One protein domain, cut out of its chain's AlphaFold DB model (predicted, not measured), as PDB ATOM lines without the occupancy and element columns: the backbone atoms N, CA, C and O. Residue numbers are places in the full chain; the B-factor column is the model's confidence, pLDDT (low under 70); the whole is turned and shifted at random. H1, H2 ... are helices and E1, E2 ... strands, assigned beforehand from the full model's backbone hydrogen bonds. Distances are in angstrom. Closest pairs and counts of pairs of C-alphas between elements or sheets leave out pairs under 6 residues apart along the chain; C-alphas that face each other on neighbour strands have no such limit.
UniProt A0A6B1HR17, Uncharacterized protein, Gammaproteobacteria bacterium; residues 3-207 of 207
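AT A GLANCE: This is residues 3 to 207 of the 207 residues of an uncharacterized protein of Gammaproteobacteria bacterium (UniProt A0A6B1HR17). Two strongly twisted sheets of five strands, E2 to E6 and E8 to E12, make a sandwich that is only partly face to face, with the strands of one crossing those of the other; edge strands E2 and E12 come together, and the short helix H3 packs beside them. The long helix H1 runs past E9 of the second sheet, and its residues 3 to 10 stick out, while the small pair E1 and E7 sits between H2 and the beginning of E6. The printed part has 205 residues, with three named helices and twelve named strands in the order H1 H2 E1 H3 and then E2 to E12; the three sheets are antiparallel, each large one in chain order, and the class is mixed, helices and strands. The whole is compact, with a radius of gyration of the C-alphas of 17.2 A, and spans 47 by 47 by 33 A.

HOW THE PARTS SIT: H1, residues 3 to 26, touches H2, residues 38 to 41, with its residues 22 to 26 alone; the closest C-alphas are those of Ala 26 and Ser 39, 4.2 A apart. E1, residues 48 to 51, is the antiparallel neighbour of E7, residues 147 to 150, with N 49 and O 150 at 2.7 A. H3 is residues 54 to 57. E2, residues 73 to 79, E3, 83 to 94, E4, 101 to 109, E5, 114 to 121, and E6, 124 to 130, form a meander, each strand the antiparallel neighbour of the one before. Pairs within hydrogen-bond range are N 75 and O 87, 3.0 A, for E2 and E3; N 91 and O 104, 2.9 A, for E3 and E4; N 105 and O 118, 2.8 A, for E4 and E5; and N 119 and O 126, 2.9 A, for E5 and E6. E3 bends by 77 degrees at residue 90 and E4 by 51 degrees at residue 104. E8, residues 155 to 158, E9, 161 to 170, E10, 176 to 185, E11, 188 to 196, and E12, 200 to 206, form a second meander, with N 156 and O 163 at 2.8 A, N 169 and O 178 at 2.8 A, N 183 and O 191 at 2.8 A, and N 192 and O 205 at 2.9 A. The two meanders make a sandwich, two sheets face to face, their strands at 88 degrees and their best planes 24 degrees apart. The closest C-alphas of E2 and E12 are those of Val 79 and Thr 202, 4.9 A apart. H3 only grazes the first sheet, but is on the second at a height over the sheet of 6.1 A. H1 only grazes the second sheet, with residues 14 to 25; its closest C-alpha pair with E9 is Ser 15 and Thr 166, 7.5 A. In H1, 19 of 20 O i to N i+4 pairs are within hydrogen-bond range; H2 and H3 are too short for such a pair.

IN THESE COORDINATES: H1 begins at C-alpha 3, (118.541, 90.622, 134.281), and is 35.8 A long. Among the strands, E3 measures 28.4 A, E9 27.2 A and E10 26.9 A. E2 begins at C-alpha 73, (82.177, 64.461, 118.047), and E12 ends at C-alpha 206, (95.608, 86.659, 124.377).

THE WHOLE: The C-alphas of Lys 3 and Ser 92 are the two farthest apart, at 52.6 A. Without residues 3 to 10, which stand free, the body spans 49 by 34 by 34 A. The printed part has no cut; the links H1 to H2, H3 to E2 and E6 to E7 are long. The mean pLDDT of the printed part is 91.6, and residues 3 to 16 and residue 207 are under 70.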
ATOM      1  N   LYS A   3     119.936  91.026 133.972       41.38
ATOM      2  CA  LYS A   3     118.541  90.622 134.281       41.38
ATOM      3  C   LYS A   3     117.948  89.590 133.308       41.38
ATOM      4  O   LYS A   3     117.046  88.857 133.691       41.38
ATOM      5  N   LEU A   4     118.463  89.507 132.077       38.84
ATOM      6  CA  LEU A   4     117.928  88.604 131.050       38.84
ATOM      7  C   LEU A   4     118.370  87.142 131.267       38.84
ATOM      8  O   LEU A   4     117.575  86.234 131.056       38.84
ATOM      9  N   CYS A   5     119.590  86.907 131.770       42.75
ATOM     10  CA  CYS A   5     120.078  85.553 132.074       42.75
ATOM     11  C   CYS A   5     119.348  84.896 133.253       42.75
ATOM     12  O   CYS A   5     119.104  83.694 133.217       42.75
ATOM     13  N   LEU A   6     118.968  85.666 134.279       40.88
ATOM     14  CA  LEU A   6     118.343  85.107 135.482       40.88
ATOM     15  C   LEU A   6     116.909  84.617 135.216       40.88
ATOM     16  O   LEU A   6     116.536  83.537 135.657       40.88
ATOM     17  N   ALA A   7     116.121  85.370 134.440       43.38
ATOM     18  CA  ALA A   7     114.747  84.993 134.102       43.38
ATOM     19  C   ALA A   7     114.677  83.759 133.182       43.38
ATOM     20  O   ALA A   7     113.804  82.910 133.352       43.38
ATOM     21  N   VAL A   8     115.620  83.634 132.241       50.91
ATOM     22  CA  VAL A   8     115.718  82.470 131.346       50.91
ATOM     23  C   VAL A   8     116.108  81.212 132.129       50.91
ATOM     24  O   VAL A   8     115.479  80.172 131.948       50.91
ATOM     25  N   ALA A   9     117.066  81.312 133.055       45.59
ATOM     26  CA  ALA A   9     117.472  80.191 133.903       45.59
ATOM     27  C   ALA A   9     116.336  79.693 134.821       45.59
ATOM     28  O   ALA A   9     116.129  78.489 134.939       45.59
ATOM     29  N   ILE A  10     115.553  80.600 135.418       52.56
ATOM     30  CA  ILE A  10     114.420  80.236 136.289       52.56
ATOM     31  C   ILE A  10     113.312  79.516 135.499       52.56
ATOM     32  O   ILE A  10     112.789  78.502 135.959       52.56
ATOM     33  N   ALA A  11     112.973  80.001 134.299       53.25
ATOM     34  CA  ALA A  11     111.943  79.382 133.461       53.25
ATOM     35  C   ALA A  11     112.345  77.979 132.960       53.25
ATOM     36  O   ALA A  11     111.506  77.080 132.934       53.25
ATOM     37  N   LEU A  12     113.625  77.780 132.618       53.59
ATOM     38  CA  LEU A  12     114.184  76.474 132.244       53.59
ATOM     39  C   LEU A  12     114.177  75.477 133.415       53.59
ATOM     40  O   LEU A  12     113.863  74.305 133.222       53.59
ATOM     41  N   CYS A  13     114.470  75.928 134.640       55.38
ATOM     42  CA  CYS A  13     114.392  75.069 135.826       55.38
ATOM     43  C   CYS A  13     112.952  74.634 136.139       55.38
ATOM     44  O   CYS A  13     112.725  73.483 136.508       55.38
ATOM     45  N   ALA A  14     111.972  75.528 135.963       61.03
ATOM     46  CA  ALA A  14     110.566  75.221 136.223       61.03
ATOM     47  C   ALA A  14     109.994  74.179 135.243       61.03
ATOM     48  O   ALA A  14     109.281  73.267 135.664       61.03
ATOM     49  N   SER A  15     110.334  74.264 133.951       61.81
ATOM     50  CA  SER A  15     109.888  73.276 132.959       61.81
ATOM     51  C   SER A  15     110.552  71.910 133.157       61.81
ATOM     52  O   SER A  15     109.879  70.885 133.045       61.81
ATOM     53  N   ALA A  16     111.838  71.880 133.520       65.12
ATOM     54  CA  ALA A  16     112.555  70.643 133.819       65.12
ATOM     55  C   ALA A  16     112.003  69.930 135.067       65.12
ATOM     56  O   ALA A  16     111.832  68.710 135.055       65.12
ATOM     57  N   ALA A  17     111.672  70.679 136.124       70.44
ATOM     58  CA  ALA A  17     111.060  70.126 137.332       70.44
ATOM     59  C   ALA A  17     109.662  69.541 137.056       70.44
ATOM     60  O   ALA A  17     109.359  68.434 137.503       70.44
ATOM     61  N   ALA A  18     108.842  70.237 136.261       73.06
ATOM     62  CA  ALA A  18     107.531  69.738 135.846       73.06
ATOM     63  C   ALA A  18     107.642  68.455 135.001       73.06
ATOM     64  O   ALA A  18     106.926  67.487 135.249       73.06
ATOM     65  N   ALA A  19     108.575  68.409 134.044       75.88
ATOM     66  CA  ALA A  19     108.806  67.222 133.220       75.88
ATOM     67  C   ALA A  19     109.284  66.015 134.048       75.88
ATOM     68  O   ALA A  19     108.836  64.892 133.811       75.88
ATOM     69  N   LYS A  20     110.151  66.246 135.043       77.81
ATOM     70  CA  LYS A  20     110.622  65.205 135.965       77.81
ATOM     71  C   LYS A  20     109.473  64.627 136.801       77.81
ATOM     72  O   LYS A  20     109.330  63.411 136.860       77.81
ATOM     73  N   SER A  21     108.621  65.487 137.360       85.38
ATOM     74  CA  SER A  21     107.468  65.065 138.166       85.38
ATOM     75  C   SER A  21     106.456  64.228 137.368       85.38
ATOM     76  O   SER A  21     105.938  63.237 137.884       85.38
ATOM     77  N   ILE A  22     106.208  64.576 136.100       91.75
ATOM     78  CA  ILE A  22     105.331  63.791 135.214       91.75
ATOM     79  C   ILE A  22     105.907  62.394 134.969       91.75
ATOM     80  O   ILE A  22     105.171  61.415 135.060       91.75
ATOM     81  N   HIS A  23     107.207  62.298 134.678       94.00
ATOM     82  CA  HIS A  23     107.874  61.020 134.426       94.00
ATOM     83  C   HIS A  23     107.796  60.091 135.642       94.00
ATOM     84  O   HIS A  23     107.395  58.940 135.511       94.00
ATOM     85  N   GLU A  24     108.134  60.604 136.827       92.56
ATOM     86  CA  GLU A  24     108.093  59.830 138.072       92.56
ATOM     87  C   GLU A  24     106.692  59.278 138.340       92.56
ATOM     88  O   GLU A  24     106.553  58.096 138.638       92.56
ATOM     89  N   ARG A  25     105.648  60.097 138.165       93.12
ATOM     90  CA  ARG A  25     104.267  59.647 138.376       93.12
ATOM     91  C   ARG A  25     103.800  58.655 137.309       93.12
ATOM     92  O   ARG A  25     103.136  57.682 137.641       93.12
ATOM     93  N   ALA A  26     104.140  58.884 136.043       95.38
ATOM     94  CA  ALA A  26     103.736  58.014 134.942       95.38
ATOM     95  C   ALA A  26     104.374  56.624 134.988       95.38
ATOM     96  O   ALA A  26     103.744  55.655 134.576       95.38
ATOM     97  N   CYS A  27     105.621  56.548 135.457       96.00
ATOM     98  CA  CYS A  27     106.460  55.355 135.371       96.00
ATOM     99  C   CYS A  27     106.626  54.639 136.723       96.00
ATOM    100  O   CYS A  27     107.478  53.762 136.845       96.00
ATOM    101  N   ALA A  28     105.839  55.011 137.742       92.19
ATOM    102  CA  ALA A  28     105.901  54.419 139.081       92.19
ATOM    103  C   ALA A  28     105.343  52.985 139.156       92.19
ATOM    104  O   ALA A  28     105.602  52.280 140.130       92.19
ATOM    105  N   GLY A  29     104.567  52.553 138.163       90.25
ATOM    106  CA  GLY A  29     103.860  51.278 138.199       90.25
ATOM    107  C   GLY A  29     103.248  50.898 136.851       90.25
ATOM    108  O   GLY A  29     103.549  51.536 135.838       90.25
ATOM    109  N   PRO A  30     102.420  49.840 136.817       91.75
ATOM    110  CA  PRO A  30     101.726  49.435 135.603       91.75
ATOM    111  C   PRO A  30     100.730  50.513 135.137       91.75
ATOM    112  O   PRO A  30     100.348  51.385 135.923       91.75
ATOM    113  N   PRO A  31     100.288  50.454 133.869       91.62
ATOM    114  CA  PRO A  31      99.218  51.307 133.375       91.62
ATOM    115  C   PRO A  31      97.947  51.194 134.230       91.62
ATOM    116  O   PRO A  31      97.500  50.090 134.532       91.62
ATOM    117  N   ASP A  32      97.381  52.338 134.603       96.44
ATOM    118  CA  ASP A  32      96.104  52.437 135.313       96.44
ATOM    119  C   ASP A  32      94.911  52.104 134.392       96.44
ATOM    120  O   ASP A  32      95.006  52.231 133.168       96.44
ATOM    121  N   GLU A  33      93.769  51.713 134.959       95.31
ATOM    122  CA  GLU A  33      92.550  51.413 134.191       95.31
ATOM    123  C   GLU A  33      91.889  52.672 133.607       95.31
ATOM    124  O   GLU A  33      91.232  52.621 132.563       95.31
ATOM    125  N   ALA A  34      92.061  53.830 134.248       97.00
ATOM    126  CA  ALA A  34      91.492  55.076 133.774       97.00
ATOM    127  C   ALA A  34      92.249  55.578 132.537       97.00
ATOM    128  O   ALA A  34      93.414  55.974 132.602       97.00
ATOM    129  N   ALA A  35      91.554  55.662 131.399       97.38
ATOM    130  CA  ALA A  35      92.131  56.085 130.120       97.38
ATOM    131  C   ALA A  35      92.953  57.385 130.209       97.38
ATOM    132  O   ALA A  35      94.027  57.490 129.625       97.38
ATOM    133  N   TRP A  36      92.474  58.369 130.976       97.94
ATOM    134  CA  TRP A  36      93.116  59.680 131.139       97.94
ATOM    135  C   TRP A  36      94.225  59.726 132.202       97.94
ATOM    136  O   TRP A  36      94.783  60.802 132.432       97.94
ATOM    137  N   HIS A  37      94.548  58.608 132.854       97.94
ATOM    138  CA  HIS A  37      95.671  58.536 133.780       97.94
ATOM    139  C   HIS A  37      96.999  58.778 133.057       97.94
ATOM    140  O   HIS A  37      97.206  58.361 131.914       97.94
ATOM    141  N   ILE A  38      97.933  59.453 133.726       97.50
ATOM    142  CA  ILE A  38      99.202  59.855 133.115       97.50
ATOM    143  C   ILE A  38     100.045  58.665 132.627       97.50
ATOM    144  O   ILE A  38     100.716  58.793 131.606       97.50
ATOM    145  N   SER A  39      99.951  57.494 133.266       97.38
ATOM    146  CA  SER A  39     100.616  56.258 132.806       97.38
ATOM    147  C   SER A  39     100.142  55.801 131.419       97.38
ATOM    148  O   SER A  39     100.891  55.168 130.686       97.38
ATOM    149  N   ASN A  40      98.904  56.132 131.038       97.56
ATOM    150  CA  ASN A  40      98.341  55.807 129.726       97.56
ATOM    151  C   ASN A  40      98.683  56.870 128.680       97.56
ATOM    152  O   ASN A  40      98.721  56.587 127.483       97.56
ATOM    153  N   LEU A  41      98.965  58.097 129.114       97.50
ATOM    154  CA  LEU A  41      99.284  59.229 128.250       97.50
ATOM    155  C   LEU A  41     100.783  59.383 127.993       97.50
ATOM    156  O   LEU A  41     101.163  59.993 126.999       97.50
ATOM    157  N   TYR A  42     101.631  58.860 128.867       97.75
ATOM    158  CA  TYR A  42     103.068  59.084 128.834       97.75
ATOM    159  C   TYR A  42     103.830  57.812 128.467       97.75
ATOM    160  O   TYR A  42     103.494  56.714 128.893       97.75
ATOM    161  N   ASP A  43     104.873  57.978 127.665       96.44
ATOM    162  CA  ASP A  43     105.776  56.920 127.245       96.44
ATOM    163  C   ASP A  43     107.112  57.067 127.986       96.44
ATOM    164  O   ASP A  43     107.832  58.057 127.812       96.44
ATOM    165  N   CYS A  44     107.422  56.097 128.848       95.50
ATOM    166  CA  CYS A  44     108.579  56.144 129.745       95.50
ATOM    167  C   CYS A  44     109.924  56.071 129.012       95.50
ATOM    168  O   CYS A  44     110.896  56.676 129.471       95.50
ATOM    169  N   GLU A  45     109.978  55.377 127.873       94.81
ATOM    170  CA  GLU A  45     111.199  55.179 127.092       94.81
ATOM    171  C   GLU A  45     111.574  56.450 126.320       94.81
ATOM    172  O   GLU A  45     112.638  57.035 126.523       94.81
ATOM    173  N   SER A  46     110.663  56.937 125.480       95.50
ATOM    174  CA  SER A  46     110.860  58.147 124.675       95.50
ATOM    175  C   SER A  46     110.742  59.437 125.491       95.50
ATOM    176  O   SER A  46     111.151  60.508 125.026       95.50
ATOM    177  N   ARG A  47     110.190  59.350 126.707       95.44
ATOM    178  CA  ARG A  47     109.869  60.479 127.591       95.44
ATOM    179  C   ARG A  47     108.951  61.490 126.917       95.44
ATOM    180  O   ARG A  47     109.196  62.700 126.964       95.44
ATOM    181  N   THR A  48     107.913  60.991 126.255       96.88
ATOM    182  CA  THR A  48     106.955  61.817 125.516       96.88
ATOM    183  C   THR A  48     105.515  61.539 125.918       96.88
ATOM    184  O   THR A  48     105.186  60.498 126.469       96.88
ATOM    185  N   LEU A  49     104.644  62.499 125.630       97.31
ATOM    186  CA  LEU A  49     103.207  62.426 125.809       97.31
ATOM    187  C   LEU A  49     102.528  62.085 124.479       97.31
ATOM    188  O   LEU A  49     102.813  62.681 123.433       97.31
ATOM    189  N   TYR A  50     101.566  61.177 124.553       97.50
ATOM    190  CA  TYR A  50     100.448  61.090 123.635       97.50
ATOM    191  C   TYR A  50      99.345  62.040 124.107       97.50
ATOM    192  O   TYR A  50      98.879  61.940 125.240       97.50
ATOM    193  N   ILE A  51      98.918  62.959 123.240       97.94
ATOM    194  CA  ILE A  51      97.796  63.859 123.524       97.94
ATOM    195  C   ILE A  51      96.569  63.396 122.725       97.94
ATOM    196  O   ILE A  51      96.573  63.524 121.495       97.94
ATOM    197  N   PRO A  52      95.515  62.872 123.380       97.31
ATOM    198  CA  PRO A  52      94.334  62.369 122.689       97.31
ATOM    199  C   PRO A  52      93.621  63.465 121.896       97.31
ATOM    200  O   PRO A  52      93.359  64.553 122.409       97.31
ATOM    201  N   TYR A  53      93.223  63.161 120.659       97.31
ATOM    202  CA  TYR A  53      92.418  64.064 119.823       97.31
ATOM    203  C   TYR A  53      91.081  64.434 120.489       97.31
ATOM    204  O   TYR A  53      90.616  65.570 120.377       97.31
ATOM    205  N   HIS A  54      90.523  63.507 121.270       97.75
ATOM    206  CA  HIS A  54      89.338  63.679 122.109       97.75
ATOM    207  C   HIS A  54      89.440  64.852 123.094       97.75
ATOM    208  O   HIS A  54      88.426  65.473 123.407       97.75
ATOM    209  N   LEU A  55      90.652  65.225 123.529       98.19
ATOM    210  CA  LEU A  55      90.850  66.381 124.406       98.19
ATOM    211  C   LEU A  55      90.457  67.686 123.705       98.19
ATOM    212  O   LEU A  55      89.928  68.592 124.344       98.19
ATOM    213  N   TRP A  56      90.671  67.787 122.389       98.25
ATOM    214  CA  TRP A  56      90.294  68.973 121.621       98.25
ATOM    215  C   TRP A  56      88.783  69.092 121.437       98.25
ATOM    216  O   TRP A  56      88.239  70.193 121.550       98.25
ATOM    217  N   THR A  57      88.117  67.969 121.150       97.75
ATOM    218  CA  THR A  57      86.660  67.918 120.965       97.75
ATOM    219  C   THR A  57      85.912  67.975 122.297       97.75
ATOM    220  O   THR A  57      84.758  68.390 122.326       97.75
ATOM    221  N   GLY A  58      86.553  67.561 123.393       97.69
ATOM    222  CA  GLY A  58      85.924  67.349 124.697       97.69
ATOM    223  C   GLY A  58      85.060  66.089 124.762       97.69
ATOM    224  O   GLY A  58      84.176  66.017 125.601       97.69
ATOM    225  N   MET A  59      85.296  65.112 123.882       97.62
ATOM    226  CA  MET A  59      84.574  63.832 123.921       97.62
ATOM    227  C   MET A  59      85.260  62.862 124.901       97.62
ATOM    228  O   MET A  59      86.449  63.049 125.194       97.62
ATOM    229  N   PRO A  60      84.562  61.824 125.396       96.94
ATOM    230  CA  PRO A  60      85.197  60.722 126.116       96.94
ATOM    231  C   PRO A  60      86.278  60.049 125.266       96.94
ATOM    232  O   PRO A  60      86.178  60.020 124.045       96.94
ATOM    233  N   TRP A  61      87.301  59.502 125.917       97.25
ATOM    234  CA  TRP A  61      88.359  58.722 125.278       97.25
ATOM    235  C   TRP A  61      88.534  57.418 126.044       97.25
ATOM    236  O   TRP A  61      88.501  57.424 127.273       97.25
ATOM    237  N   ASP A  62      88.720  56.330 125.311       95.50
ATOM    238  CA  ASP A  62      88.787  54.954 125.807       95.50
ATOM    239  C   ASP A  62      90.225  54.452 126.039       95.50
ATOM    240  O   ASP A  62      90.426  53.294 126.384       95.50
ATOM    241  N   GLY A  63      91.235  55.303 125.837       95.75
ATOM    242  CA  GLY A  63      92.646  54.940 125.999       95.75
ATOM    243  C   GLY A  63      93.318  54.452 124.712       95.75
ATOM    244  O   GLY A  63      94.543  54.311 124.672       95.75
ATOM    245  N   ARG A  64      92.564  54.258 123.621       94.50
ATOM    246  CA  ARG A  64      93.127  53.785 122.351       94.50
ATOM    247  C   ARG A  64      93.934  54.862 121.636       94.50
ATOM    248  O   ARG A  64      93.459  55.974 121.393       94.50
ATOM    249  N   LYS A  65      95.167  54.517 121.256       94.31
ATOM    250  CA  LYS A  65      96.103  55.399 120.528       94.31
ATOM    251  C   LYS A  65      96.132  55.133 119.018       94.31
ATOM    252  O   LYS A  65      96.659  55.945 118.267       94.31
ATOM    253  N   ASP A  66      95.552  54.015 118.589       90.12
ATOM    254  CA  ASP A  66      95.528  53.491 117.218       90.12
ATOM    255  C   ASP A  66      94.220  53.792 116.460       90.12
ATOM    256  O   ASP A  66      94.075  53.427 115.295       90.12
ATOM    257  N   GLY A  67      93.250  54.437 117.116       85.12
ATOM    258  CA  GLY A  67      91.969  54.802 116.512       85.12
ATOM    259  C   GLY A  67      92.080  55.897 115.439       85.12
ATOM    260  O   GLY A  67      93.117  56.561 115.314       85.12
ATOM    261  N   PRO A  68      91.002  56.136 114.666       86.06
ATOM    262  CA  PRO A  68      90.975  57.227 113.703       86.06
ATOM    263  C   PRO A  68      91.206  58.558 114.418       86.06
ATOM    264  O   PRO A  68      90.584  58.857 115.436       86.06
ATOM    265  N   CYS A  69      92.095  59.379 113.861       86.44
ATOM    266  CA  CYS A  69      92.396  60.687 114.431       86.44
ATOM    267  C   CYS A  69      91.153  61.596 114.470       86.44
ATOM    268  O   CYS A  69      90.995  62.344 115.429       86.44
ATOM    269  N   VAL A  70      90.296  61.545 113.437       93.75
ATOM    270  CA  VAL A  70      89.019  62.266 113.369       93.75
ATOM    271  C   VAL A  70      87.903  61.319 113.800       93.75
ATOM    272  O   VAL A  70      87.450  60.497 113.009       93.75
ATOM    273  N   HIS A  71      87.497  61.420 115.063       95.31
ATOM    274  CA  HIS A  71      86.419  60.637 115.670       95.31
ATOM    275  C   HIS A  71      85.088  61.402 115.688       95.31
ATOM    276  O   HIS A  71      85.060  62.630 115.553       95.31
ATOM    277  N   GLU A  72      83.999  60.661 115.902       97.31
ATOM    278  CA  GLU A  72      82.654  61.203 116.127       97.31
ATOM    279  C   GLU A  72      82.645  62.176 117.309       97.31
ATOM    280  O   GLU A  72      83.016  61.839 118.435       97.31
ATOM    281  N   ALA A  73      82.212  63.404 117.060       97.25
ATOM    282  CA  ALA A  73      82.177  64.461 118.047       97.25
ATOM    283  C   ALA A  73      80.884  65.256 117.936       97.25
ATOM    284  O   ALA A  73      80.534  65.774 116.878       97.25
ATOM    285  N   HIS A  74      80.219  65.421 119.073       97.31
ATOM    286  CA  HIS A  74      79.114  66.348 119.235       97.31
ATOM    287  C   HIS A  74      79.173  66.919 120.648       97.31
ATOM    288  O   HIS A  74      78.690  66.310 121.600       97.31
ATOM    289  N   ASN A  75      79.803  68.082 120.782       97.69
ATOM    290  CA  ASN A  75      80.011  68.710 122.080       97.69
ATOM    291  C   ASN A  75      79.710  70.209 122.030       97.69
ATOM    292  O   ASN A  75      79.951  70.871 121.017       97.69
ATOM    293  N   ASN A  76      79.217  70.743 123.143       97.06
ATOM    294  CA  ASN A  76      78.964  72.160 123.350       97.06
ATOM    295  C   ASN A  76      79.580  72.594 124.682       97.06
ATOM    296  O   ASN A  76      79.269  72.024 125.724       97.06
ATOM    297  N   PHE A  77      80.446  73.604 124.653       96.69
ATOM    298  CA  PHE A  77      81.156  74.075 125.840       96.69
ATOM    299  C   PHE A  77      81.370  75.591 125.840       96.69
ATOM    300  O   PHE A  77      81.376  76.270 124.807       96.69
ATOM    301  N   LEU A  78      81.592  76.138 127.037       96.56
ATOM    302  CA  LEU A  78      81.870  77.554 127.248       96.56
ATOM    303  C   LEU A  78      83.374  77.821 127.305       96.56
ATOM    304  O   LEU A  78      84.076  77.374 128.206       96.56
ATOM    305  N   VAL A  79      83.856  78.667 126.397       95.62
ATOM    306  CA  VAL A  79      85.234  79.169 126.438       95.62
ATOM    307  C   VAL A  79      85.293  80.429 127.297       95.62
ATOM    308  O   VAL A  79      84.532  81.380 127.070       95.62
ATOM    309  N   ASN A  80      86.233  80.469 128.243       95.69
ATOM    310  CA  ASN A  80      86.377  81.518 129.256       95.69
ATOM    311  C   ASN A  80      85.055  81.772 130.012       95.69
ATOM    312  O   ASN A  80      84.714  82.926 130.266       95.69
ATOM    313  N   GLY A  81      84.263  80.720 130.252       94.62
ATOM    314  CA  GLY A  81      82.974  80.785 130.955       94.62
ATOM    315  C   GLY A  81      81.859  81.571 130.253       94.62
ATOM    316  O   GLY A  81      80.815  81.796 130.849       94.62
ATOM    317  N   ARG A  82      82.058  82.028 129.006       93.31
ATOM    318  CA  ARG A  82      81.126  82.975 128.354       93.31
ATOM    319  C   ARG A  82      80.854  82.732 126.878       93.31
ATOM    320  O   ARG A  82      79.825  83.151 126.363       93.31
ATOM    321  N   SER A  83      81.802  82.139 126.155       92.06
ATOM    322  CA  SER A  83      81.708  81.997 124.703       92.06
ATOM    323  C   SER A  83      81.345  80.568 124.342       92.06
ATOM    324  O   SER A  83      82.239  79.740 124.160       92.06
ATOM    325  N   GLU A  84      80.052  80.329 124.168       96.00
ATOM    326  CA  GLU A  84      79.511  79.054 123.702       96.00
ATOM    327  C   GLU A  84      80.106  78.655 122.347       96.00
ATOM    328  O   GLU A  84      80.161  79.448 121.394       96.00
ATOM    329  N   THR A  85      80.647  77.442 122.312       96.38
ATOM    330  CA  THR A  85      81.356  76.861 121.181       96.38
ATOM    331  C   THR A  85      80.886  75.430 120.999       96.38
ATOM    332  O   THR A  85      80.946  74.637 121.932       96.38
ATOM    333  N   VAL A  86      80.488  75.102 119.776       97.56
ATOM    334  CA  VAL A  86      80.049  73.763 119.393       97.56
ATOM    335  C   VAL A  86      81.114  73.123 118.510       97.56
ATOM    336  O   VAL A  86      81.691  73.795 117.650       97.56
ATOM    337  N   ILE A  87      81.382  71.838 118.728       98.00
ATOM    338  CA  ILE A  87      82.192  70.994 117.850       98.00
ATOM    339  C   ILE A  87      81.321  69.848 117.335       98.00
ATOM    340  O   ILE A  87      80.660  69.177 118.126       98.00
ATOM    341  N   ARG A  88      81.335  69.647 116.014       97.94
ATOM    342  CA  ARG A  88      80.648  68.564 115.300       97.94
ATOM    343  C   ARG A  88      81.605  67.879 114.330       97.94
ATOM    344  O   ARG A  88      82.586  68.492 113.905       97.94
ATOM    345  N   GLY A  89      81.318  66.643 113.965       96.44
ATOM    346  CA  GLY A  89      82.019  65.903 112.922       96.44
ATOM    347  C   GLY A  89      82.180  64.432 113.300       96.44
ATOM    348  O   GLY A  89      81.782  64.063 114.401       96.44
ATOM    349  N   PRO A  90      82.794  63.615 112.438       97.44
ATOM    350  CA  PRO A  90      83.417  63.980 111.171       97.44
ATOM    351  C   PRO A  90      82.417  64.468 110.112       97.44
ATOM    352  O   PRO A  90      81.286  64.005 110.030       97.44
ATOM    353  N   GLU A  91      82.857  65.398 109.270       97.75
ATOM    354  CA  GLU A  91      82.186  65.753 108.017       97.75
ATOM    355  C   GLU A  91      83.162  65.613 106.846       97.75
ATOM    356  O   GLU A  91      84.359  65.879 106.981       97.75
ATOM    357  N   SER A  92      82.648  65.228 105.677       97.81
ATOM    358  CA  SER A  92      83.421  65.230 104.435       97.81
ATOM    359  C   SER A  92      83.413  66.629 103.822       97.81
ATOM    360  O   SER A  92      82.350  67.190 103.556       97.81
ATOM    361  N   TRP A  93      84.592  67.200 103.578       97.75
ATOM    362  CA  TRP A  93      84.732  68.543 103.020       97.75
ATOM    363  C   TRP A  93      85.827  68.606 101.956       97.75
ATOM    364  O   TRP A  93      86.980  68.259 102.211       97.75
ATOM    365  N   THR A  94      85.489  69.112 100.769       97.75
ATOM    366  CA  THR A  94      86.456  69.329  99.686       97.75
ATOM    367  C   THR A  94      87.074  70.719  99.782       97.75
ATOM    368  O   THR A  94      86.393  71.741  99.675       97.75
ATOM    369  N   HIS A  95      88.394  70.772  99.952       96.19
ATOM    370  CA  HIS A  95      89.134  72.017 100.074       96.19
ATOM    371  C   HIS A  95      89.143  72.780  98.732       96.19
ATOM    372  O   HIS A  95      89.791  72.347  97.772       96.19
ATOM    373  N   PRO A  96      88.537  73.980  98.639       95.38
ATOM    374  CA  PRO A  96      88.224  74.611  97.351       95.38
ATOM    375  C   PRO A  96      89.443  75.123  96.576       95.38
ATOM    376  O   PRO A  96      89.324  75.488  95.414       95.38
ATOM    377  N   LYS A  97      90.626  75.195  97.203       93.56
ATOM    378  CA  LYS A  97      91.873  75.583  96.512       93.56
ATOM    379  C   LYS A  97      92.773  74.412  96.130       93.56
ATOM    380  O   LYS A  97      93.755  74.638  95.435       93.56
ATOM    381  N   THR A  98      92.520  73.210  96.643       94.12
ATOM    382  CA  THR A  98      93.377  72.036  96.382       94.12
ATOM    383  C   THR A  98      92.611  70.891  95.734       94.12
ATOM    384  O   THR A  98      93.250  70.017  95.170       94.12
ATOM    385  N   GLY A  99      91.274  70.888  95.800       96.25
ATOM    386  CA  GLY A  99      90.435  69.793  95.303       96.25
ATOM    387  C   GLY A  99      90.456  68.546  96.193       96.25
ATOM    388  O   GLY A  99      89.790  67.566  95.890       96.25
ATOM    389  N   GLU A 100      91.203  68.577  97.297       95.88
ATOM    390  CA  GLU A 100      91.353  67.455  98.221       95.88
ATOM    391  C   GLU A 100      90.126  67.331  99.128       95.88
ATOM    392  O   GLU A 100      89.735  68.308  99.774       95.88
ATOM    393  N   THR A 101      89.539  66.137  99.203       97.19
ATOM    394  CA  THR A 101      88.467  65.817 100.155       97.19
ATOM    395  C   THR A 101      89.063  65.353 101.476       97.19
ATOM    396  O   THR A 101      89.855  64.416 101.518       97.19
ATOM    397  N   LEU A 102      88.670  66.017 102.560       96.69
ATOM    398  CA  LEU A 102      89.188  65.822 103.908       96.69
ATOM    399  C   LEU A 102      88.047  65.451 104.857       96.69
ATOM    400  O   LEU A 102      86.947  65.986 104.739       96.69
ATOM    401  N   GLN A 103      88.340  64.596 105.838       97.56
ATOM    402  CA  GLN A 103      87.493  64.443 107.020       97.56
ATOM    403  C   GLN A 103      87.816  65.567 108.005       97.56
ATOM    404  O   GLN A 103      88.982  65.776 108.359       97.56
ATOM    405  N   ILE A 104      86.796  66.315 108.417       98.12
ATOM    406  CA  ILE A 104      86.945  67.502 109.258       98.12
ATOM    407  C   ILE A 104      86.091  67.418 110.520       98.12
ATOM    408  O   ILE A 104      85.036  66.797 110.531       98.12
ATOM    409  N   TRP A 105      86.497  68.154 111.550       98.44
ATOM    410  CA  TRP A 105      85.558  68.675 112.537       98.44
ATOM    411  C   TRP A 105      85.173  70.109 112.204       98.44
ATOM    412  O   TRP A 105      86.025  70.944 111.869       98.44
ATOM    413  N   VAL A 106      83.902  70.423 112.402       98.25
ATOM    414  CA  VAL A 106      83.362  71.774 112.357       98.25
ATOM    415  C   VAL A 106      83.350  72.347 113.768       98.25
ATOM    416  O   VAL A 106      82.815  71.748 114.695       98.25
ATOM    417  N   ARG A 107      83.946  73.529 113.946       97.88
ATOM    418  CA  ARG A 107      83.873  74.305 115.186       97.88
ATOM    419  C   ARG A 107      83.163  75.624 114.951       97.88
ATOM    420  O   ARG A 107      83.680  76.494 114.243       97.88
ATOM    421  N   GLU A 108      82.067  75.821 115.661       96.94
ATOM    422  CA  GLU A 108      81.215  76.997 115.541       96.94
ATOM    423  C   GLU A 108      81.169  77.769 116.851       96.94
ATOM    424  O   GLU A 108      81.155  77.192 117.935       96.94
ATOM    425  N   LYS A 109      81.155  79.098 116.771       93.56
ATOM    426  CA  LYS A 109      80.688  79.918 117.889       93.56
ATOM    427  C   LYS A 109      79.216  80.217 117.679       93.56
ATOM    428  O   LYS A 109      78.893  80.882 116.695       93.56
ATOM    429  N   VAL A 110      78.384  79.820 118.643       89.25
ATOM    430  CA  VAL A 110      76.929  80.051 118.614       89.25
ATOM    431  C   VAL A 110      76.623  81.539 118.449       89.25
ATOM    432  O   VAL A 110      75.764  81.932 117.668       89.25
ATOM    433  N   ARG A 111      77.407  82.394 119.117       84.06
ATOM    434  CA  ARG A 111      77.348  83.852 118.959       84.06
ATOM    435  C   ARG A 111      78.558  84.357 118.165       84.06
ATOM    436  O   ARG A 111      79.704  84.177 118.585       84.06
ATOM    437  N   GLY A 112      78.309  85.034 117.041       73.19
ATOM    438  CA  GLY A 112      79.333  85.761 116.272       73.19
ATOM    439  C   GLY A 112      79.787  85.129 114.950       73.19
ATOM    440  O   GLY A 112      80.935  85.351 114.563       73.19
ATOM    441  N   HIS A 113      78.920  84.353 114.283       80.69
ATOM    442  CA  HIS A 113      79.071  83.864 112.894       80.69
ATOM    443  C   HIS A 113      80.466  83.314 112.538       80.69
ATOM    444  O   HIS A 113      80.982  83.508 111.435       80.69
ATOM    445  N   LYS A 114      81.127  82.644 113.491       93.88
ATOM    446  CA  LYS A 114      82.462  82.072 113.282       93.88
ATOM    447  C   LYS A 114      82.350  80.562 113.153       93.88
ATOM    448  O   LYS A 114      82.217  79.890 114.172       93.88
ATOM    449  N   VAL A 115      82.558  80.072 111.937       97.12
ATOM    450  CA  VAL A 115      82.681  78.655 111.585       97.12
ATOM    451  C   VAL A 115      84.121  78.385 111.157       97.12
ATOM    452  O   VAL A 115      84.751  79.187 110.459       97.12
ATOM    453  N   GLN A 116      84.696  77.293 111.644       97.69
ATOM    454  CA  GLN A 116      86.068  76.896 111.355       97.69
ATOM    455  C   GLN A 116      86.136  75.390 111.156       97.69
ATOM    456  O   GLN A 116      85.566  74.656 111.954       97.69
ATOM    457  N   TYR A 117      86.895  74.944 110.161       98.31
ATOM    458  CA  TYR A 117      87.109  73.518 109.917       98.31
ATOM    459  C   TYR A 117      88.498  73.104 110.370       98.31
ATOM    460  O   TYR A 117      89.482  73.828 110.145       98.31
ATOM    461  N   PHE A 118      88.564  71.952 111.024       98.12
ATOM    462  CA  PHE A 118      89.773  71.387 111.594       98.12
ATOM    463  C   PHE A 118      90.005  69.976 111.076       98.12
ATOM    464  O   PHE A 118      89.068  69.203 110.949       98.12
ATOM    465  N   VAL A 119      91.263  69.655 110.806       96.81
ATOM    466  CA  VAL A 119      91.724  68.339 110.358       96.81
ATOM    467  C   VAL A 119      92.774  67.821 111.320       96.81
ATOM    468  O   VAL A 119      93.497  68.607 111.947       96.81
ATOM    469  N   CYS A 120      92.908  66.505 111.391       92.44
ATOM    470  CA  CYS A 120      94.069  65.900 112.016       92.44
ATOM    471  C   CYS A 120      95.304  65.983 111.095       92.44
ATOM    472  O   CYS A 120      95.201  66.187 109.884       92.44
ATOM    473  N   HIS A 121      96.489  65.875 111.686       88.00
ATOM    474  CA  HIS A 121      97.787  65.872 111.018       88.00
ATOM    475  C   HIS A 121      98.797  65.159 111.931       88.00
ATOM    476  O   HIS A 121      98.643  65.184 113.150       88.00
ATOM    477  N   GLU A 122      99.878  64.601 111.378       86.25
ATOM    478  CA  GLU A 122     100.940  63.903 112.139       86.25
ATOM    479  C   GLU A 122     101.525  64.719 113.311       86.25
ATOM    480  O   GLU A 122     102.021  64.173 114.291       86.25
ATOM    481  N   ARG A 123     101.447  66.052 113.229       87.75
ATOM    482  CA  ARG A 123     101.943  66.996 114.247       87.75
ATOM    483  C   ARG A 123     100.843  67.636 115.101       87.75
ATOM    484  O   ARG A 123     101.111  68.641 115.753       87.75
ATOM    485  N   GLY A 124      99.615  67.123 115.071       94.62
ATOM    486  CA  GLY A 124      98.488  67.610 115.872       94.62
ATOM    487  C   GLY A 124      97.268  68.006 115.040       94.62
ATOM    488  O   GLY A 124      97.103  67.572 113.908       94.62
ATOM    489  N   ILE A 125      96.397  68.858 115.580       97.38
ATOM    490  CA  ILE A 125      95.176  69.294 114.881       97.38
ATOM    491  C   ILE A 125      95.408  70.653 114.233       97.38
ATOM    492  O   ILE A 125      95.912  71.581 114.872       97.38
ATOM    493  N   GLY A 126      95.015  70.792 112.970       96.50
ATOM    494  CA  GLY A 126      95.185  72.002 112.179       96.50
ATOM    495  C   GLY A 126      93.878  72.604 111.694       96.50
ATOM    496  O   GLY A 126      92.915  71.898 111.444       96.50
ATOM    497  N   ARG A 127      93.841  73.930 111.534       96.56
ATOM    498  CA  ARG A 127      92.679  74.629 110.965       96.56
ATOM    499  C   ARG A 127      92.860  74.824 109.465       96.56
ATOM    500  O   ARG A 127      93.807  75.509 109.074       96.56
ATOM    501  N   VAL A 128      91.911  74.335 108.674       96.94
ATOM    502  CA  VAL A 128      91.905  74.446 107.203       96.94
ATOM    503  C   VAL A 128      90.932  75.499 106.675       96.94
ATOM    504  O   VAL A 128      91.122  75.989 105.566       96.94
ATOM    505  N   TYR A 129      89.963  75.937 107.488       97.50
ATOM    506  CA  TYR A 129      89.011  76.990 107.115       97.50
ATOM    507  C   TYR A 129      88.663  77.938 108.279       97.50
ATOM    508  O   TYR A 129      88.651  77.536 109.447       97.50
ATOM    509  N   ASP A 130      88.395  79.213 107.977       96.44
ATOM    510  CA  ASP A 130      87.877  80.226 108.909       96.44
ATOM    511  C   ASP A 130      86.940  81.200 108.177       96.44
ATOM    512  O   ASP A 130      87.413  82.030 107.393       96.44
ATOM    513  N   SER A 131      85.637  81.127 108.477       96.06
ATOM    514  CA  SER A 131      84.578  81.888 107.795       96.06
ATOM    515  C   SER A 131      84.737  83.402 107.906       96.06
ATOM    516  O   SER A 131      84.418  84.127 106.975       96.06
ATOM    517  N   ARG A 132      85.319  83.912 109.002       92.19
ATOM    518  CA  ARG A 132      85.396  85.363 109.281       92.19
ATOM    519  C   ARG A 132      86.159  86.169 108.234       92.19
ATOM    520  O   ARG A 132      86.094  87.391 108.248       92.19
ATOM    521  N   ARG A 133      87.004  85.512 107.439       90.50
ATOM    522  CA  ARG A 133      87.743  86.133 106.330       90.50
ATOM    523  C   ARG A 133      87.822  85.207 105.115       90.50
ATOM    524  O   ARG A 133      88.776  85.333 104.358       90.50
ATOM    525  N   GLU A 134      86.941  84.207 105.046       92.25
ATOM    526  CA  GLU A 134      86.956  83.160 104.010       92.25
ATOM    527  C   GLU A 134      88.360  82.579 103.768       92.25
ATOM    528  O   GLU A 134      88.859  82.451 102.648       92.25
ATOM    529  N   ARG A 135      89.069  82.292 104.867       92.81
ATOM    530  CA  ARG A 135      90.480  81.901 104.804       92.81
ATOM    531  C   ARG A 135      90.624  80.395 104.725       92.81
ATOM    532  O   ARG A 135      90.340  79.706 105.702       92.81
ATOM    533  N   PHE A 136      91.193  79.935 103.619       94.75
ATOM    534  CA  PHE A 136      91.604  78.552 103.403       94.75
ATOM    535  C   PHE A 136      93.083  78.366 103.739       94.75
ATOM    536  O   PHE A 136      93.922  79.218 103.432       94.75
ATOM    537  N   ALA A 137      93.415  77.256 104.385       92.81
ATOM    538  CA  ALA A 137      94.783  76.895 104.709       92.81
ATOM    539  C   ALA A 137      95.039  75.433 104.362       92.81
ATOM    540  O   ALA A 137      94.256  74.558 104.713       92.81
ATOM    541  N   ARG A 138      96.194  75.173 103.741       90.88
ATOM    542  CA  ARG A 138      96.675  73.806 103.527       90.88
ATOM    543  C   ARG A 138      96.896  73.100 104.868       90.88
ATOM    544  O   ARG A 138      97.312  73.737 105.844       90.88
ATOM    545  N   VAL A 139      96.725  71.780 104.860       91.50
ATOM    546  CA  VAL A 139      97.059  70.871 105.967       91.50
ATOM    547  C   VAL A 139      98.507  71.098 106.449       91.50
ATOM    548  O   VAL A 139      99.366  71.552 105.688       91.50
ATOM    549  N   GLY A 140      98.785  70.856 107.733       87.38
ATOM    550  CA  GLY A 140     100.133  70.958 108.320       87.38
ATOM    551  C   GLY A 140     100.432  72.244 109.103       87.38
ATOM    552  O   GLY A 140     101.554  72.440 109.574       87.38
ATOM    553  N   ARG A 141      99.451  73.139 109.276       91.94
ATOM    554  CA  ARG A 141      99.495  74.182 110.318       91.94
ATOM    555  C   ARG A 141      98.842  73.641 111.580       91.94
ATOM    556  O   ARG A 141      97.655  73.352 111.539       91.94
ATOM    557  N   CYS A 142      99.562  73.576 112.691       92.44
ATOM    558  CA  CYS A 142      99.007  73.085 113.950       92.44
ATOM    559  C   CYS A 142      98.332  74.217 114.732       92.44
ATOM    560  O   CYS A 142      98.767  75.367 114.690       92.44
ATOM    561  N   LYS A 143      97.246  73.894 115.429       95.81
ATOM    562  CA  LYS A 143      96.465  74.773 116.310       95.81
ATOM    563  C   LYS A 143      96.224  74.159 117.688       95.81
ATOM    564  O   LYS A 143      95.912  74.908 118.606       95.81
ATOM    565  N   PHE A 144      96.374  72.847 117.814       98.12
ATOM    566  CA  PHE A 144      96.274  72.111 119.067       98.12
ATOM    567  C   PHE A 144      97.261  70.932 119.054       98.12
ATOM    568  O   PHE A 144      97.417  70.309 117.995       98.12
ATOM    569  N   PRO A 145      97.948  70.647 120.177       97.75
ATOM    570  CA  PRO A 145      98.836  69.498 120.271       97.75
ATOM    571  C   PRO A 145      98.022  68.205 120.339       97.75
ATOM    572  O   PRO A 145      97.228  68.043 121.249       97.75
ATOM    573  N   ALA A 146      98.203  67.287 119.394       97.12
ATOM    574  CA  ALA A 146      97.558  65.971 119.416       97.12
ATOM    575  C   ALA A 146      98.499  64.901 118.852       97.12
ATOM    576  O   ALA A 146      99.463  65.238 118.155       97.12
ATOM    577  N   GLY A 147      98.228  63.636 119.162       96.06
ATOM    578  CA  GLY A 147      99.056  62.504 118.756       96.06
ATOM    579  C   GLY A 147     100.311  62.341 119.615       96.06
ATOM    580  O   GLY A 147     100.381  62.845 120.735       96.06
ATOM    581  N   HIS A 148     101.303  61.623 119.092       95.31
ATOM    582  CA  HIS A 148     102.489  61.194 119.836       95.31
ATOM    583  C   HIS A 148     103.611  62.250 119.914       95.31
ATOM    584  O   HIS A 148     103.718  63.195 119.115       95.31
ATOM    585  N   GLY A 149     104.518  62.031 120.867       95.69
ATOM    586  CA  GLY A 149     105.841  62.648 120.898       95.69
ATOM    587  C   GLY A 149     105.922  64.008 121.597       95.69
ATOM    588  O   GLY A 149     106.945  64.683 121.478       95.69
ATOM    589  N   TRP A 150     104.862  64.472 122.255       96.88
ATOM    590  CA  TRP A 150     104.852  65.803 122.860       96.88
ATOM    591  C   TRP A 150     105.680  65.860 124.141       96.88
ATOM    592  O   TRP A 150     105.710  64.909 124.911       96.88
ATOM    593  N   LYS A 151     106.328  66.993 124.402       96.00
ATOM    594  CA  LYS A 151     107.093  67.221 125.630       96.00
ATOM    595  C   LYS A 151     106.739  68.574 126.225       96.00
ATOM    596  O   LYS A 151     106.478  69.534 125.498       96.00
ATOM    597  N   VAL A 152     106.710  68.636 127.552       95.69
ATOM    598  CA  VAL A 152     106.460  69.882 128.283       95.69
ATOM    599  C   VAL A 152     107.697  70.774 128.186       95.69
ATOM    600  O   VAL A 152     108.817  70.311 128.368       95.69
ATOM    601  N   GLY A 153     107.492  72.051 127.880       95.25
ATOM    602  CA  GLY A 153     108.547  73.048 127.708       95.25
ATOM    603  C   GLY A 153     109.259  73.004 126.354       95.25
ATOM    604  O   GLY A 153     110.040  73.908 126.064       95.25
ATOM    605  N   GLU A 154     108.983  72.014 125.500       95.12
ATOM    606  CA  GLU A 154     109.561  71.947 124.157       95.12
ATOM    607  C   GLU A 154     108.616  72.544 123.113       95.12
ATOM    608  O   GLU A 154     107.458  72.140 122.953       95.12
ATOM    609  N   ARG A 155     109.134  73.514 122.359       95.69
ATOM    610  CA  ARG A 155     108.412  74.131 121.252       95.69
ATOM    611  C   ARG A 155     108.517  73.258 120.003       95.69
ATOM    612  O   ARG A 155     109.600  73.056 119.462       95.69
ATOM    613  N   ARG A 156     107.370  72.803 119.497       95.56
ATOM    614  CA  ARG A 156     107.252  72.041 118.250       95.56
ATOM    615  C   ARG A 156     106.803  72.945 117.107       95.56
ATOM    616  O   ARG A 156     105.717  73.531 117.140       95.56
ATOM    617  N   GLU A 157     107.635  73.018 116.074       94.94
ATOM    618  CA  GLU A 157     107.333  73.750 114.847       94.94
ATOM    619  C   GLU A 157     106.440  72.927 113.902       94.94
ATOM    620  O   GLU A 157     106.666  71.746 113.612       94.94
ATOM    621  N   CYS A 158     105.425  73.599 113.376       91.88
ATOM    622  CA  CYS A 158     104.648  73.180 112.218       91.88
ATOM    623  C   CYS A 158     104.858  74.217 111.105       91.88
ATOM    624  O   CYS A 158     105.647  75.139 111.270       91.88
ATOM    625  N   ARG A 159     104.147  74.121 109.971       89.56
ATOM    626  CA  ARG A 159     104.429  74.961 108.786       89.56
ATOM    627  C   ARG A 159     104.687  76.447 109.086       89.56
ATOM    628  O   ARG A 159     105.787  76.934 108.892       89.56
ATOM    629  N   SER A 160     103.677  77.195 109.524       91.12
ATOM    630  CA  SER A 160     103.807  78.641 109.799       91.12
ATOM    631  C   SER A 160     103.370  78.996 111.225       91.12
ATOM    632  O   SER A 160     102.835  80.083 111.479       91.12
ATOM    633  N   THR A 161     103.442  78.011 112.113       95.69
ATOM    634  CA  THR A 161     102.818  77.994 113.436       95.69
ATOM    635  C   THR A 161     103.608  77.071 114.344       95.69
ATOM    636  O   THR A 161     104.068  76.043 113.860       95.69
ATOM    637  N   ALA A 162     103.645  77.351 115.641       97.00
ATOM    638  CA  ALA A 162     104.280  76.468 116.617       97.00
ATOM    639  C   ALA A 162     103.397  76.283 117.848       97.00
ATOM    640  O   ALA A 162     102.506  77.100 118.109       97.00
ATOM    641  N   ILE A 163     103.657  75.216 118.597       97.94
ATOM    642  CA  ILE A 163     102.991  74.902 119.861       97.94
ATOM    643  C   ILE A 163     104.052  74.520 120.892       97.94
ATOM    644  O   ILE A 163     104.985  73.795 120.569       97.94
ATOM    645  N   GLU A 164     103.898  74.989 122.124       97.56
ATOM    646  CA  GLU A 164     104.715  74.597 123.280       97.56
ATOM    647  C   GLU A 164     103.755  74.242 124.413       97.56
ATOM    648  O   GLU A 164     103.001  75.109 124.862       97.56
ATOM    649  N   ILE A 165     103.749  72.981 124.851       97.75
ATOM    650  CA  ILE A 165     102.988  72.586 126.042       97.75
ATOM    651  C   ILE A 165     103.707  73.175 127.243       97.75
ATOM    652  O   ILE A 165     104.872  72.872 127.478       97.75
ATOM    653  N   THR A 166     103.025  74.019 128.002       96.25
ATOM    654  CA  THR A 166     103.621  74.700 129.153       96.25
ATOM    655  C   THR A 166     103.264  74.035 130.464       96.25
ATOM    656  O   THR A 166     103.996  74.202 131.436       96.25
ATOM    657  N   ARG A 167     102.146  73.304 130.508       95.62
ATOM    658  CA  ARG A 167     101.650  72.704 131.742       95.62
ATOM    659  C   ARG A 167     100.759  71.497 131.474       95.62
ATOM    660  O   ARG A 167      99.923  71.533 130.573       95.62
ATOM    661  N   ILE A 168     100.934  70.471 132.299       97.19
ATOM    662  CA  ILE A 168     100.022  69.341 132.461       97.19
ATOM    663  C   ILE A 168      99.600  69.354 133.926       97.19
ATOM    664  O   ILE A 168     100.455  69.275 134.805       97.19
ATOM    665  N   ASP A 169      98.307  69.504 134.173       96.81
ATOM    666  CA  ASP A 169      97.724  69.369 135.501       96.81
ATOM    667  C   ASP A 169      97.183  67.959 135.659       96.81
ATOM    668  O   ASP A 169      96.436  67.478 134.804       96.81
ATOM    669  N   LEU A 170      97.546  67.330 136.769       96.56
ATOM    670  CA  LEU A 170      97.019  66.045 137.197       96.56
ATOM    671  C   LEU A 170      96.266  66.254 138.507       96.56
ATOM    672  O   LEU A 170      96.673  67.100 139.309       96.56
ATOM    673  N   ASP A 171      95.195  65.504 138.723       95.31
ATOM    674  CA  ASP A 171      94.594  65.406 140.051       95.31
ATOM    675  C   ASP A 171      95.441  64.519 140.987       95.31
ATOM    676  O   ASP A 171      96.526  64.033 140.628       95.31
ATOM    677  N   ASP A 172      94.959  64.322 142.215       91.94
ATOM    678  CA  ASP A 172      95.642  63.502 143.220       91.94
ATOM    679  C   ASP A 172      95.796  62.041 142.773       91.94
ATOM    680  O   ASP A 172      96.784  61.395 143.118       91.94
ATOM    681  N   GLY A 173      94.868  61.555 141.943       93.44
ATOM    682  CA  GLY A 173      94.894  60.224 141.350       93.44
ATOM    683  C   GLY A 173      95.778  60.110 140.111       93.44
ATOM    684  O   GLY A 173      95.862  59.031 139.549       93.44
ATOM    685  N   GLY A 174      96.432  61.186 139.654       95.56
ATOM    686  CA  GLY A 174      97.250  61.149 138.437       95.56
ATOM    687  C   GLY A 174      96.447  61.206 137.134       95.56
ATOM    688  O   GLY A 174      97.017  61.004 136.058       95.56
ATOM    689  N   ILE A 175      95.151  61.519 137.201       97.38
ATOM    690  CA  ILE A 175      94.288  61.718 136.037       97.38
ATOM    691  C   ILE A 175      94.509  63.115 135.469       97.38
ATOM    692  O   ILE A 175      94.627  64.094 136.208       97.38
ATOM    693  N   LEU A 176      94.550  63.232 134.139       98.19
ATOM    694  CA  LEU A 176      94.661  64.522 133.465       98.19
ATOM    695  C   LEU A 176      93.503  65.456 133.861       98.19
ATOM    696  O   LEU A 176      92.359  65.252 133.470       98.19
ATOM    697  N   ALA A 177      93.818  66.535 134.574       97.94
ATOM    698  CA  ALA A 177      92.880  67.586 134.966       97.94
ATOM    699  C   ALA A 177      92.957  68.813 134.040       97.94
ATOM    700  O   ALA A 177      92.040  69.637 133.988       97.94
ATOM    701  N   GLY A 178      94.044  68.959 133.280       98.06
ATOM    702  CA  GLY A 178      94.137  69.991 132.258       98.06
ATOM    703  C   GLY A 178      95.466  70.032 131.522       98.06
ATOM    704  O   GLY A 178      96.498  69.584 132.012       98.06
ATOM    705  N   LEU A 179      95.435  70.611 130.328       98.50
ATOM    706  CA  LEU A 179      96.606  70.854 129.497       98.50
ATOM    707  C   LEU A 179      96.623  72.318 129.078       98.50
ATOM    708  O   LEU A 179      95.646  72.813 128.508       98.50
ATOM    709  N   GLU A 180      97.754  72.985 129.303       98.44
ATOM    710  CA  GLU A 180      97.995  74.336 128.806       98.44
ATOM    711  C   GLU A 180      99.124  74.371 127.791       98.44
ATOM    712  O   GLU A 180     100.159  73.715 127.939       98.44
ATOM    713  N   PHE A 181      98.931  75.177 126.753       98.25
ATOM    714  CA  PHE A 181      99.950  75.384 125.741       98.25
ATOM    715  C   PHE A 181      99.935  76.802 125.192       98.25
ATOM    716  O   PHE A 181      98.893  77.448 125.053       98.25
ATOM    717  N   LYS A 182     101.123  77.258 124.806       98.06
ATOM    718  CA  LYS A 182     101.316  78.455 123.995       98.06
ATOM    719  C   LYS A 182     101.150  78.100 122.529       98.06
ATOM    720  O   LYS A 182     101.718  77.125 122.037       98.06
ATOM    721  N   TYR A 183     100.413  78.936 121.817       97.94
ATOM    722  CA  TYR A 183     100.281  78.881 120.375       97.94
ATOM    723  C   TYR A 183     100.969  80.084 119.738       97.94
ATOM    724  O   TYR A 183     100.669  81.237 120.059       97.94
ATOM    725  N   PHE A 184     101.846  79.805 118.778       96.94
ATOM    726  CA  PHE A 184     102.591  80.814 118.046       96.94
ATOM    727  C   PHE A 184     102.118  80.890 116.594       96.94
ATOM    728  O   PHE A 184     101.927  79.875 115.916       96.94
ATOM    729  N   SER A 185     101.987  82.109 116.080       93.56
ATOM    730  CA  SER A 185     101.714  82.379 114.671       93.56
ATOM    731  C   SER A 185     102.774  83.315 114.115       93.56
ATOM    732  O   SER A 185     103.016  84.380 114.677       93.56
ATOM    733  N   ARG A 186     103.416  82.927 113.002       90.75
ATOM    734  CA  ARG A 186     104.490  83.725 112.375       90.75
ATOM    735  C   ARG A 186     105.589  84.119 113.380       90.75
ATOM    736  O   ARG A 186     106.000  85.272 113.443       90.75
ATOM    737  N   GLY A 187     105.995  83.164 114.217       90.81
ATOM    738  CA  GLY A 187     107.040  83.341 115.231       90.81
ATOM    739  C   GLY A 187     106.625  84.102 116.494       90.81
ATOM    740  O   GLY A 187     107.383  84.091 117.460       90.81
ATOM    741  N   ARG A 188     105.436  84.714 116.533       94.25
ATOM    742  CA  ARG A 188     104.943  85.480 117.687       94.25
ATOM    743  C   ARG A 188     103.952  84.665 118.502       94.25
ATOM    744  O   ARG A 188     103.154  83.927 117.924       94.25
ATOM    745  N   LEU A 189     104.002  84.813 119.824       96.06
ATOM    746  CA  LEU A 189     102.967  84.284 120.706       96.06
ATOM    747  C   LEU A 189     101.634  84.941 120.329       96.06
ATOM    748  O   LEU A 189     101.566  86.157 120.196       96.06
ATOM    749  N   ASP A 190     100.613  84.127 120.077       95.75
ATOM    750  CA  ASP A 190      99.286  84.592 119.655       95.75
ATOM    751  C   ASP A 190      98.261  84.342 120.767       95.75
ATOM    752  O   ASP A 190      97.502  85.240 121.121       95.75
ATOM    753  N   HIS A 191      98.251  83.136 121.342       97.00
ATOM    754  CA  HIS A 191      97.365  82.785 122.454       97.00
ATOM    755  C   HIS A 191      98.017  81.766 123.391       97.00
ATOM    756  O   HIS A 191      98.890  80.999 122.984       97.00
ATOM    757  N   VAL A 192      97.510  81.714 124.620       97.81
ATOM    758  CA  VAL A 192      97.645  80.572 125.530       97.81
ATOM    759  C   VAL A 192      96.274  79.920 125.663       97.81
ATOM    760  O   VAL A 192      95.266  80.615 125.816       97.81
ATOM    761  N   TYR A 193      96.228  78.598 125.570       98.38
ATOM    762  CA  TYR A 193      94.990  77.831 125.660       98.38
ATOM    763  C   TYR A 193      95.037  76.861 126.829       98.38
ATOM    764  O   TYR A 193      96.104  76.331 127.127       98.38
ATOM    765  N   ARG A 194      93.866  76.594 127.416       98.44
ATOM    766  CA  ARG A 194      93.644  75.503 128.369       98.44
ATOM    767  C   ARG A 194      92.564  74.571 127.844       98.44
ATOM    768  O   ARG A 194      91.521  75.033 127.374       98.44
ATOM    769  N   TYR A 195      92.830  73.275 127.945       98.69
ATOM    770  CA  TYR A 195      91.893  72.209 127.622       98.69
ATOM    771  C   TYR A 195      91.744  71.255 128.802       98.69
ATOM    772  O   TYR A 195      92.715  71.010 129.516       98.69
ATOM    773  N   VAL A 196      90.539  70.722 128.989       98.50
ATOM    774  CA  VAL A 196      90.195  69.792 130.072       98.50
ATOM    775  C   VAL A 196      89.494  68.569 129.471       98.50
ATOM    776  O   VAL A 196      88.634  68.746 128.594       98.50
ATOM    777  N   PRO A 197      89.844  67.336 129.892       98.06
ATOM    778  CA  PRO A 197      89.155  66.133 129.435       98.06
ATOM    779  C   PRO A 197      87.643  66.219 129.612       98.06
ATOM    780  O   PRO A 197      87.157  66.803 130.576       98.06
ATOM    781  N   GLN A 198      86.906  65.654 128.651       96.50
ATOM    782  CA  GLN A 198      85.435  65.632 128.636       96.50
ATOM    783  C   GLN A 198      84.754  67.018 128.656       96.50
ATOM    784  O   GLN A 198      83.546  67.120 128.841       96.50
ATOM    785  N   GLN A 199      85.514  68.100 128.454       97.19
ATOM    786  CA  GLN A 199      84.983  69.463 128.342       97.19
ATOM    787  C   GLN A 199      85.435  70.139 127.050       97.19
ATOM    788  O   GLN A 199      84.646  70.807 126.388       97.19
ATOM    789  N   GLY A 200      86.698  69.955 126.657       97.31
ATOM    790  CA  GLY A 200      87.292  70.649 125.517       97.31
ATOM    791  C   GLY A 200      88.018  71.921 125.954       97.31
ATOM    792  O   GLY A 200      88.698  71.941 126.979       97.31
ATOM    793  N   MET A 201      87.926  72.988 125.156       98.19
ATOM    794  CA  MET A 201      88.657  74.233 125.420       98.19
ATOM    795  C   MET A 201      87.960  75.064 126.500       98.19
ATOM    796  O   MET A 201      86.937  75.695 126.232       98.19
ATOM    797  N   THR A 202      88.559  75.155 127.682       97.81
ATOM    798  CA  THR A 202      88.023  75.952 128.795       97.81
ATOM    799  C   THR A 202      88.535  77.384 128.770       97.81
ATOM    800  O   THR A 202      87.778  78.310 129.073       97.81
ATOM    801  N   ASN A 203      89.777  77.614 128.323       97.69
ATOM    802  CA  ASN A 203      90.345  78.958 128.251       97.69
ATOM    803  C   ASN A 203      91.093  79.262 126.955       97.69
ATOM    804  O   ASN A 203      91.710  78.407 126.321       97.69
ATOM    805  N   ALA A 204      91.046  80.542 126.594       95.75
ATOM    806  CA  ALA A 204      91.807  81.126 125.501       95.75
ATOM    807  C   ALA A 204      92.182  82.562 125.872       95.75
ATOM    808  O   ALA A 204      91.334  83.461 125.815       95.75
ATOM    809  N   TRP A 205      93.440  82.773 126.240       94.31
ATOM    810  CA  TRP A 205      93.975  84.071 126.637       94.31
ATOM    811  C   TRP A 205      94.855  84.633 125.528       94.31
ATOM    812  O   TRP A 205      95.691  83.923 124.969       94.31
ATOM    813  N   LYS A 206      94.656  85.909 125.199       87.12
ATOM    814  CA  LYS A 206      95.608  86.659 124.377       87.12
ATOM    815  C   LYS A 206      96.722  87.171 125.277       87.12
ATOM    816  O   LYS A 206      96.437  87.589 126.397       87.12
ATOM    817  N   GLN A 207      97.942  87.117 124.768       68.94
ATOM    818  CA  GLN A 207      99.118  87.747 125.358       68.94
ATOM    819  C   GLN A 207      99.515  88.930 124.482       68.94
ATOM    820  O   GLN A 207      99.345  88.807 123.245       68.94
TER     821      GLN A 207